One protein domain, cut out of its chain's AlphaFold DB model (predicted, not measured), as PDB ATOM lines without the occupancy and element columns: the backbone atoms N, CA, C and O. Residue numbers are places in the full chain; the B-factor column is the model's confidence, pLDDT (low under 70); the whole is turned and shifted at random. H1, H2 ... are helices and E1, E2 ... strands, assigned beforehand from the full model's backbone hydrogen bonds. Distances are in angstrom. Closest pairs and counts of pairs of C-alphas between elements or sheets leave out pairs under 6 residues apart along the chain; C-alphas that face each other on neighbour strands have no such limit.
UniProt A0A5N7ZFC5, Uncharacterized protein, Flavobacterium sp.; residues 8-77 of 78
ATOM      1  N   ILE A   8       8.279  36.990  -4.458       94.00
ATOM      2  CA  ILE A   8       6.980  37.660  -4.483       94.00
ATOM      3  C   ILE A   8       6.066  36.850  -5.392       94.00
ATOM      4  O   ILE A   8       6.430  36.579  -6.532       94.00
ATOM      5  N   THR A   9       4.882  36.501  -4.907       94.62
ATOM      6  CA  THR A   9       3.918  35.683  -5.651       94.62
ATOM      7  C   THR A   9       2.488  36.053  -5.273       94.62
ATOM      8  O   THR A   9       2.271  36.774  -4.295       94.62
ATOM      9  N   ASP A  10       1.522  35.584  -6.048       94.81
ATOM     10  CA  ASP A  10       0.106  35.742  -5.739       94.81
ATOM     11  C   ASP A  10      -0.377  34.522  -4.943       94.81
ATOM     12  O   ASP A  10      -0.099  33.379  -5.305       94.81
ATOM     13  N   ILE A  11      -1.098  34.762  -3.847       91.38
ATOM     14  CA  ILE A  11      -1.695  33.711  -3.018       91.38
ATOM     15  C   ILE A  11      -3.197  33.924  -2.874       91.38
ATOM     16  O   ILE A  11      -3.672  35.055  -2.762       91.38
ATOM     17  N   THR A  12      -3.940  32.824  -2.847       90.75
ATOM     18  CA  THR A  12      -5.395  32.835  -2.680       90.75
ATOM     19  C   THR A  12      -5.744  32.516  -1.235       90.75
ATOM     20  O   THR A  12      -5.327  31.484  -0.713       90.75
ATOM     21  N   ILE A  13      -6.530  33.378  -0.589       87.06
ATOM     22  CA  ILE A  13      -7.061  33.144   0.758       87.06
ATOM     23  C   ILE A  13      -8.576  33.315   0.693       87.06
ATOM     24  O   ILE A  13      -9.086  34.405   0.427       87.06
ATOM     25  N   GLY A  14      -9.309  32.221   0.905       86.25
ATOM     26  CA  GLY A  14     -10.747  32.196   0.657       86.25
ATOM     27  C   GLY A  14     -11.053  32.465  -0.821       86.25
ATOM     28  O   GLY A  14     -10.609  31.719  -1.688       86.25
ATOM     29  N   ALA A  15     -11.814  33.525  -1.101       88.31
ATOM     30  CA  ALA A  15     -12.176  33.944  -2.460       88.31
ATOM     31  C   ALA A  15     -11.312  35.099  -3.003       88.31
ATOM     32  O   ALA A  15     -11.535  35.552  -4.126       88.31
ATOM     33  N   GLU A  16     -10.354  35.595  -2.219       91.62
ATOM     34  CA  GLU A  16      -9.542  36.762  -2.563       91.62
ATOM     35  C   GLU A  16      -8.110  36.362  -2.931       91.62
ATOM     36  O   GLU A  16      -7.566  35.382  -2.417       91.62
ATOM     37  N   ILE A  17      -7.498  37.140  -3.827       93.88
ATOM     38  CA  ILE A  17      -6.112  36.969  -4.273       93.88
ATOM     39  C   ILE A  17      -5.291  38.146  -3.754       93.88
ATOM     40  O   ILE A  17      -5.655  39.305  -3.961       93.88
ATOM     41  N   TYR A  18      -4.160  37.844  -3.125       94.25
ATOM     42  CA  TYR A  18      -3.242  38.831  -2.573       94.25
ATOM     43  C   TYR A  18      -1.857  38.646  -3.158       94.25
ATOM     44  O   TYR A  18      -1.331  37.534  -3.193       94.25
ATOM     45  N   LYS A  19      -1.213  39.760  -3.501       96.56
ATOM     46  CA  LYS A  19       0.217  39.739  -3.784       96.56
ATOM     47  C   LYS A  19       0.967  39.657  -2.462       96.56
ATOM     48  O   LYS A  19       0.856  40.565  -1.637       96.56
ATOM     49  N   ALA A  20       1.728  38.594  -2.260       94.44
ATOM     50  CA  ALA A  20       2.496  38.358  -1.050       94.44
ATOM     51  C   ALA A  20       3.992  38.535  -1.308       94.44
ATOM     52  O   ALA A  20       4.539  38.031  -2.286       94.44
ATOM     53  N   LYS A  21       4.664  39.241  -0.396       95.31
ATOM     54  CA  LYS A  21       6.125  39.236  -0.265       95.31
ATOM     55  C   LYS A  21       6.505  38.241   0.823       95.31
ATOM     56  O   LYS A  21       5.994  38.355   1.939       95.31
ATOM     57  N   ILE A  22       7.382  37.295   0.505       93.06
ATOM     58  CA  ILE A  22       7.757  36.212   1.411       93.06
ATOM     59  C   ILE A  22       9.133  36.503   1.997       93.06
ATOM     60  O   ILE A  22      10.087  36.764   1.270       93.06
ATOM     61  N   PHE A  23       9.243  36.424   3.316       91.88
ATOM     62  CA  PHE A  23      10.492  36.592   4.051       91.88
ATOM     63  C   PHE A  23      10.746  35.336   4.876       91.88
ATOM     64  O   PHE A  23       9.905  34.963   5.692       91.88
ATOM     65  N   GLY A  24      11.889  34.689   4.674       86.00
ATOM     66  CA  GLY A  24      12.300  33.538   5.474       86.00
ATOM     67  C   GLY A  24      13.251  33.949   6.588       86.00
ATOM     68  O   GLY A  24      14.148  34.772   6.386       86.00
ATOM     69  N   ASN A  25      13.073  33.349   7.756       74.31
ATOM     70  CA  ASN A  25      14.061  33.354   8.818       74.31
ATOM     71  C   ASN A  25      14.176  31.934   9.381       74.31
ATOM     72  O   ASN A  25      13.252  31.424  10.014       74.31
ATOM     73  N   VAL A  26      15.303  31.277   9.110       66.31
ATOM     74  CA  VAL A  26      15.608  29.965   9.687       66.31
ATOM     75  C   VAL A  26      16.303  30.215  11.017       66.31
ATOM     76  O   VAL A  26      17.475  30.606  11.034       66.31
ATOM     77  N   ASP A  27      15.604  29.986  12.126       65.81
ATOM     78  CA  ASP A  27      16.255  29.978  13.427       65.81
ATOM     79  C   ASP A  27      16.979  28.640  13.610       65.81
ATOM     80  O   ASP A  27      16.427  27.628  14.045       65.81
ATOM     81  N   LYS A  28      18.266  28.643  13.259       56.41
ATOM     82  CA  LYS A  28      19.142  27.469  13.359       56.41
ATOM     83  C   LYS A  28      19.400  27.019  14.798       56.41
ATOM     84  O   LYS A  28      19.984  25.958  14.984       56.41
ATOM     85  N   THR A  29      19.031  27.810  15.807       62.50
ATOM     86  CA  THR A  29      19.260  27.440  17.211       62.50
ATOM     87  C   THR A  29      18.154  26.564  17.786       62.50
ATOM     88  O   THR A  29      18.397  25.850  18.756       62.50
ATOM     89  N   THR A  30      16.968  26.574  17.174       69.25
ATOM     90  CA  THR A  30      15.771  25.927  17.722       69.25
ATOM     91  C   THR A  30      15.140  24.893  16.785       69.25
ATOM     92  O   THR A  30      14.089  24.362  17.117       69.25
ATOM     93  N   ASN A  31      15.761  24.571  15.641       80.00
ATOM     94  CA  ASN A  31      15.181  23.728  14.574       80.00
ATOM     95  C   ASN A  31      13.822  24.231  14.044       80.00
ATOM     96  O   ASN A  31      13.107  23.492  13.362       80.00
ATOM     97  N   PHE A  32      13.473  25.489  14.324       83.94
ATOM     98  CA  PHE A  32      12.281  26.118  13.784       83.94
ATOM     99  C   PHE A  32      12.607  26.897  12.516       83.94
ATOM    100  O   PHE A  32      13.553  27.686  12.429       83.94
ATOM    101  N   ILE A  33      11.745  26.706  11.530       87.19
ATOM    102  CA  ILE A  33      11.746  27.459  10.290       87.19
ATOM    103  C   ILE A  33      10.555  28.405  10.341       87.19
ATOM    104  O   ILE A  33       9.433  27.947  10.548       87.19
ATOM    105  N   TYR A  34      10.787  29.700  10.129       88.38
ATOM    106  CA  TYR A  34       9.733  30.706  10.079       88.38
ATOM    107  C   TYR A  34       9.691  31.389   8.720       88.38
ATOM    108  O   TYR A  34      10.715  31.829   8.194       88.38
ATOM    109  N   TYR A  35       8.482  31.566   8.199       91.06
ATOM    110  CA  TYR A  35       8.229  32.390   7.026       91.06
ATOM    111  C   TYR A  35       7.153  33.418   7.326       91.06
ATOM    112  O   TYR A  35       6.155  33.122   7.977       91.06
ATOM    113  N   THR A  36       7.359  34.639   6.843       91.88
ATOM    114  CA  THR A  36       6.384  35.727   6.904       91.88
ATOM    115  C   THR A  36       5.919  36.074   5.499       91.88
ATOM    116  O   THR A  36       6.724  36.434   4.645       91.88
ATOM    117  N   PHE A  37       4.613  36.031   5.291       92.94
ATOM    118  CA  PHE A  37       3.899  36.477   4.107       92.94
ATOM    119  C   PHE A  37       3.323  37.857   4.402       92.94
ATOM    120  O   PHE A  37       2.375  37.993   5.176       92.94
ATOM    121  N   GLN A  38       3.901  38.895   3.806       94.00
ATOM    122  CA  GLN A  38       3.344  40.240   3.856       94.00
ATOM    123  C   GLN A  38       2.446  40.458   2.640       94.00
ATOM    124  O   GLN A  38       2.937  40.530   1.512       94.00
ATOM    125  N   LEU A  39       1.144  40.577   2.881       93.38
ATOM    126  CA  LEU A  39       0.129  40.748   1.849       93.38
ATOM    127  C   LEU A  39       0.061  42.201   1.368       93.38
ATOM    128  O   LEU A  39       0.436  43.140   2.078       93.38
ATOM    129  N   SER A  40      -0.460  42.395   0.158       94.69
ATOM    130  CA  SER A  40      -0.638  43.709  -0.467       94.69
ATOM    131  C   SER A  40      -1.612  44.628   0.271       94.69
ATOM    132  O   SER A  40      -1.509  45.843   0.134       94.69
ATOM    133  N   ASP A  41      -2.528  44.070   1.062       92.88
ATOM    134  CA  ASP A  41      -3.462  44.819   1.915       92.88
ATOM    135  C   ASP A  41      -2.856  45.222   3.276       92.88
ATOM    136  O   ASP A  41      -3.515  45.853   4.099       92.88
ATOM    137  N   GLY A  42      -1.589  44.870   3.517       90.12
ATOM    138  CA  GLY A  42      -0.857  45.184   4.739       90.12
ATOM    139  C   GLY A  42      -0.927  44.108   5.825       90.12
ATOM    140  O   GLY A  42      -0.163  44.202   6.792       90.12
ATOM    141  N   ARG A  43      -1.761  43.070   5.680       90.31
ATOM    142  CA  ARG A  43      -1.781  41.938   6.618       90.31
ATOM    143  C   ARG A  43      -0.490  41.128   6.539       90.31
ATOM    144  O   ARG A  43       0.229  41.131   5.537       90.31
ATOM    145  N   ARG A  44      -0.181  40.429   7.632       90.50
ATOM    146  CA  ARG A  44       0.985  39.548   7.734       90.50
ATOM    147  C   ARG A  44       0.570  38.190   8.262       90.50
ATOM    148  O   ARG A  44       0.030  38.113   9.360       90.50
ATOM    149  N   ILE A  45       0.893  37.145   7.517       91.19
ATOM    150  CA  ILE A  45       0.713  35.757   7.940       91.19
ATOM    151  C   ILE A  45       2.092  35.174   8.181       91.19
ATOM    152  O   ILE A  45       2.983  35.307   7.352       91.19
ATOM    153  N   MET A  46       2.281  34.549   9.324       90.44
ATOM    154  CA  MET A  46       3.517  33.917   9.720       90.44
ATOM    155  C   MET A  46       3.231  32.437   9.896       90.44
ATOM    156  O   MET A  46       2.299  32.064  10.611       90.44
ATOM    157  N   ILE A  47       4.009  31.615   9.202       91.44
ATOM    158  CA  ILE A  47       3.964  30.166   9.339       91.44
ATOM    159  C   ILE A  47       5.272  29.669   9.936       91.44
ATOM    160  O   ILE A  47       6.334  30.262   9.720       91.44
ATOM    161  N   SER A  48       5.189  28.573  10.676       90.25
ATOM    162  CA  SER A  48       6.346  27.883  11.221       90.25
ATOM    163  C   SER A  48       6.261  26.381  11.035       90.25
ATOM    164  O   SER A  48       5.165  25.821  11.042       90.25
ATOM    165  N   LYS A  49       7.424  25.743  10.946       89.50
ATOM    166  CA  LYS A  49       7.586  24.291  10.944       89.50
ATOM    167  C   LYS A  49       8.759  23.915  11.840       89.50
ATOM    168  O   LYS A  49       9.801  24.570  11.790       89.50
ATOM    169  N   PHE A  50       8.573  22.885  12.657       86.19
ATOM    170  CA  PHE A  50       9.606  22.314  13.519       86.19
ATOM    171  C   PHE A  50      10.032  20.958  12.963       86.19
ATOM    172  O   PHE A  50       9.170  20.140  12.689       86.19
ATOM    173  N   ASP A  51      11.328  20.738  12.752       74.62
ATOM    174  CA  ASP A  51      11.934  19.418  12.472       74.62
ATOM    175  C   ASP A  51      11.141  18.454  11.548       74.62
ATOM    176  O   ASP A  51      10.970  17.272  11.829       74.62
ATOM    177  N   GLY A  52      10.630  18.960  10.419       68.75
ATOM    178  CA  GLY A  52       9.893  18.139   9.448       68.75
ATOM    179  C   GLY A  52       8.399  17.937   9.740       68.75
ATOM    180  O   GLY A  52       7.719  17.328   8.914       68.75
ATOM    181  N   ASP A  53       7.878  18.507  10.827       80.81
ATOM    182  CA  ASP A  53       6.457  18.507  11.185       80.81
ATOM    183  C   ASP A  53       5.593  19.326  10.207       80.81
ATOM    184  O   ASP A  53       6.043  19.861   9.191       80.81
ATOM    185  N   LYS A  54       4.298  19.408  10.498       88.69
ATOM    186  CA  LYS A  54       3.346  20.195   9.715       88.69
ATOM    187  C   LYS A  54       3.624  21.691   9.818       88.69
ATOM    188  O   LYS A  54       4.112  22.186  10.836       88.69
ATOM    189  N   TRP A  55       3.270  22.412   8.761       91.31
ATOM    190  CA  TRP A  55       3.264  23.869   8.782       91.31
ATOM    191  C   TRP A  55       2.100  24.368   9.641       91.31
ATOM    192  O   TRP A  55       0.981  23.884   9.509       91.31
ATOM    193  N   LEU A  56       2.360  25.347  10.507       90.69
ATOM    194  CA  LEU A  56       1.370  25.948  11.404       90.69
ATOM    195  C   LEU A  56       1.395  27.468  11.285       90.69
ATOM    196  O   LEU A  56       2.465  28.056  11.143       90.69
ATOM    197  N   ILE A  57       0.235  28.113  11.389       90.62
ATOM    198  CA  ILE A  57       0.144  29.575  11.481       90.62
ATOM    199  C   ILE A  57       0.431  30.018  12.916       90.62
ATOM    200  O   ILE A  57      -0.125  29.474  13.865       90.62
ATOM    201  N   THR A  58       1.277  31.036  13.084       85.06
ATOM    202  CA  THR A  58       1.730  31.493  14.410       85.06
ATOM    203  C   THR A  58       1.141  32.829  14.849       85.06
ATOM    204  O   THR A  58       1.210  33.162  16.030       85.06
ATOM    205  N   ASN A  59       0.587  33.620  13.927       80.25
ATOM    206  CA  ASN A  59       0.229  35.015  14.199       80.25
ATOM    207  C   ASN A  59      -1.125  35.472  13.625       80.25
ATOM    208  O   ASN A  59      -1.444  36.656  13.744       80.25
ATOM    209  N   SER A  60      -1.887  34.595  12.965       65.69
ATOM    210  CA  SER A  60      -3.165  34.971  12.355       65.69
ATOM    211  C   SER A  60      -4.325  34.317  13.091       65.69
ATOM    212  O   SER A  60      -4.372  33.097  13.218       65.69
ATOM    213  N   ASN A  61      -5.284  35.140  13.519       62.03
ATOM    214  CA  ASN A  61      -6.581  34.678  14.019       62.03
ATOM    215  C   ASN A  61      -7.486  34.146  12.889       62.03
ATOM    216  O   ASN A  61      -8.458  33.455  13.171       62.03
ATOM    217  N   ASP A  62      -7.154  34.452  11.630       58.44
ATOM    218  CA  ASP A  62      -7.893  34.025  10.431       58.44
ATOM    219  C   ASP A  62      -7.293  32.756   9.795       58.44
ATOM    220  O   ASP A  62      -7.712  32.318   8.724       58.44
ATOM    221  N   GLY A  63      -6.246  32.199  10.406       60.56
ATOM    222  CA  GLY A  63      -5.494  31.078   9.870       60.56
ATOM    223  C   GLY A  63      -6.051  29.726  10.287       60.56
ATOM    224  O   GLY A  63      -6.260  29.482  11.470       60.56
ATOM    225  N   THR A  64      -6.225  28.826   9.325       76.00
ATOM    226  CA  THR A  64      -6.451  27.399   9.583       76.00
ATOM    227  C   THR A  64      -5.178  26.604   9.304       76.00
ATOM    228  O   THR A  64      -4.324  27.045   8.529       76.00
ATOM    229  N   ASP A  65      -5.067  25.408   9.886       80.94
ATOM    230  CA  ASP A  65      -3.983  24.464   9.577       80.94
ATOM    231  C   ASP A  65      -3.898  24.175   8.063       80.94
ATOM    232  O   ASP A  65      -2.807  24.062   7.510       80.94
ATOM    233  N   ASP A  66      -5.037  24.162   7.360       87.44
ATOM    234  CA  ASP A  66      -5.087  23.989   5.902       87.44
ATOM    235  C   ASP A  66      -4.412  25.143   5.146       87.44
ATOM    236  O   ASP A  66      -3.689  24.908   4.174       87.44
ATOM    237  N   LEU A  67      -4.620  26.391   5.584       89.19
ATOM    238  CA  LEU A  67      -3.941  27.545   4.994       89.19
ATOM    239  C   LEU A  67      -2.435  27.476   5.271       89.19
ATOM    240  O   LEU A  67      -1.636  27.755   4.379       89.19
ATOM    241  N   ALA A  68      -2.041  27.070   6.480       91.00
ATOM    242  CA  ALA A  68      -0.637  26.891   6.837       91.00
ATOM    243  C   ALA A  68       0.055  25.868   5.921       91.00
ATOM    244  O   ALA A  68       1.125  26.145   5.382       91.00
ATOM    245  N   GLU A  69      -0.588  24.724   5.686       91.44
ATOM    246  CA  GLU A  69      -0.125  23.669   4.779       91.44
ATOM    247  C   GLU A  69      -0.049  24.138   3.320       91.44
ATOM    248  O   GLU A  69       0.926  23.851   2.625       91.44
ATOM    249  N   GLN A  70      -1.049  24.880   2.832       91.31
ATOM    250  CA  GLN A  70      -1.034  25.439   1.475       91.31
ATOM    251  C   GLN A  70       0.136  26.407   1.270       91.31
ATOM    252  O   GLN A  70       0.872  26.288   0.290       91.31
ATOM    253  N   LEU A  71       0.327  27.340   2.205       91.56
ATOM    254  CA  LEU A  71       1.432  28.297   2.163       91.56
ATOM    255  C   LEU A  71       2.784  27.596   2.328       91.56
ATOM    256  O   LEU A  71       3.741  27.939   1.645       91.56
ATOM    257  N   GLY A  72       2.856  26.585   3.190       91.25
ATOM    258  CA  GLY A  72       4.047  25.775   3.396       91.25
ATOM    259  C   GLY A  72       4.481  25.007   2.150       91.25
ATOM    260  O   GLY A  72       5.656  25.020   1.801       91.25
ATOM    261  N   LYS A  73       3.538  24.415   1.407       90.62
ATOM    262  CA  LYS A  73       3.837  23.774   0.114       90.62
ATOM    263  C   LYS A  73       4.409  24.757  -0.898       90.62
ATOM    264  O   LYS A  73       5.308  24.388  -1.642       90.62
ATOM    265  N   LEU A  74       3.910  25.994  -0.920       90.06
ATOM    266  CA  LEU A  74       4.457  27.038  -1.787       90.06
ATOM    267  C   LEU A  74       5.921  27.335  -1.450       90.06
ATOM    268  O   LEU A  74       6.722  27.494  -2.359       90.06
ATOM    269  N   ILE A  75       6.277  27.355  -0.161       88.94
ATOM    270  CA  ILE A  75       7.674  27.474   0.275       88.94
ATOM    271  C   ILE A  75       8.502  26.259  -0.155       88.94
ATOM    272  O   ILE A  75       9.601  26.431  -0.658       88.94
ATOM    273  N   ASP A  76       7.988  25.044   0.045       85.19
ATOM    274  CA  ASP A  76       8.734  23.805  -0.216       85.19
ATOM    275  C   ASP A  76       8.943  23.523  -1.728       85.19
ATOM    276  O   ASP A  76       9.705  22.620  -2.076       85.19
ATOM    277  N   THR A  77       8.260  24.252  -2.624       80.88
ATOM    278  CA  THR A  77       8.321  24.055  -4.092       80.88
ATOM    279  C   THR A  77       9.223  25.068  -4.817       80.88
ATOM    280  O   THR A  77       9.557  24.839  -5.980       80.88
TER     281      THR A  77
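What this domain is: This is residues 8 to 77 of the 78 residues of an uncharacterized protein of Flavobacterium sp. (UniProt A0A5N7ZFC5). A strongly twisted sheet of four strands, curled like part of a barrel, curls round one helix, H1. The printed part has 70 residues, with E1, E2, E3, E4 and H1 along it; the sheet, in that order, is an antiparallel meander, each strand the neighbour of the one before, and with H1 on one face makes two layers, class mixed. It is compact, with radius of gyration of the C-alphas 11.5 A and spans of 35 by 24 by 20 A.

Where its parts are: E1, residues 8 to 13, 15.7 A, begins at C-alpha 8 (6.980, 37.660, -4.483). E2, residues 16 to 27, 31.1 A, bends by 64 degrees at residue 19. E3 is residues 32 to 39, 22.5 A; E4 is residues 44 to 50, 20.1 A. H1, residues 65 to 77, 18.4 A, ends at C-alpha 77 (8.321, 24.055, -4.092).

How they stand to each other: Hairpins E1 and E2, E2 and E3, E3 and E4 have N 11 and O 18 at 2.9 A, N 23 and O 36 at 2.8 A, N 37 and O 45 at 2.7 A, within hydrogen-bond range. E1 and E4 are apart. H1 is on the sheet; its closest C-alphas with E4 are Ala 68 and Ile 47, 6.2 A. In H1 every O i to N i+4 pair is within hydrogen-bond range.

The domain as a whole: The C-alphas farthest apart, Ala 15 and Thr 29, are 37.6 A apart. The printed part has no cut; the link E4 to H1 is long. pLDDT is under 70 at residues 26 to 30, 52 and 60 to 63.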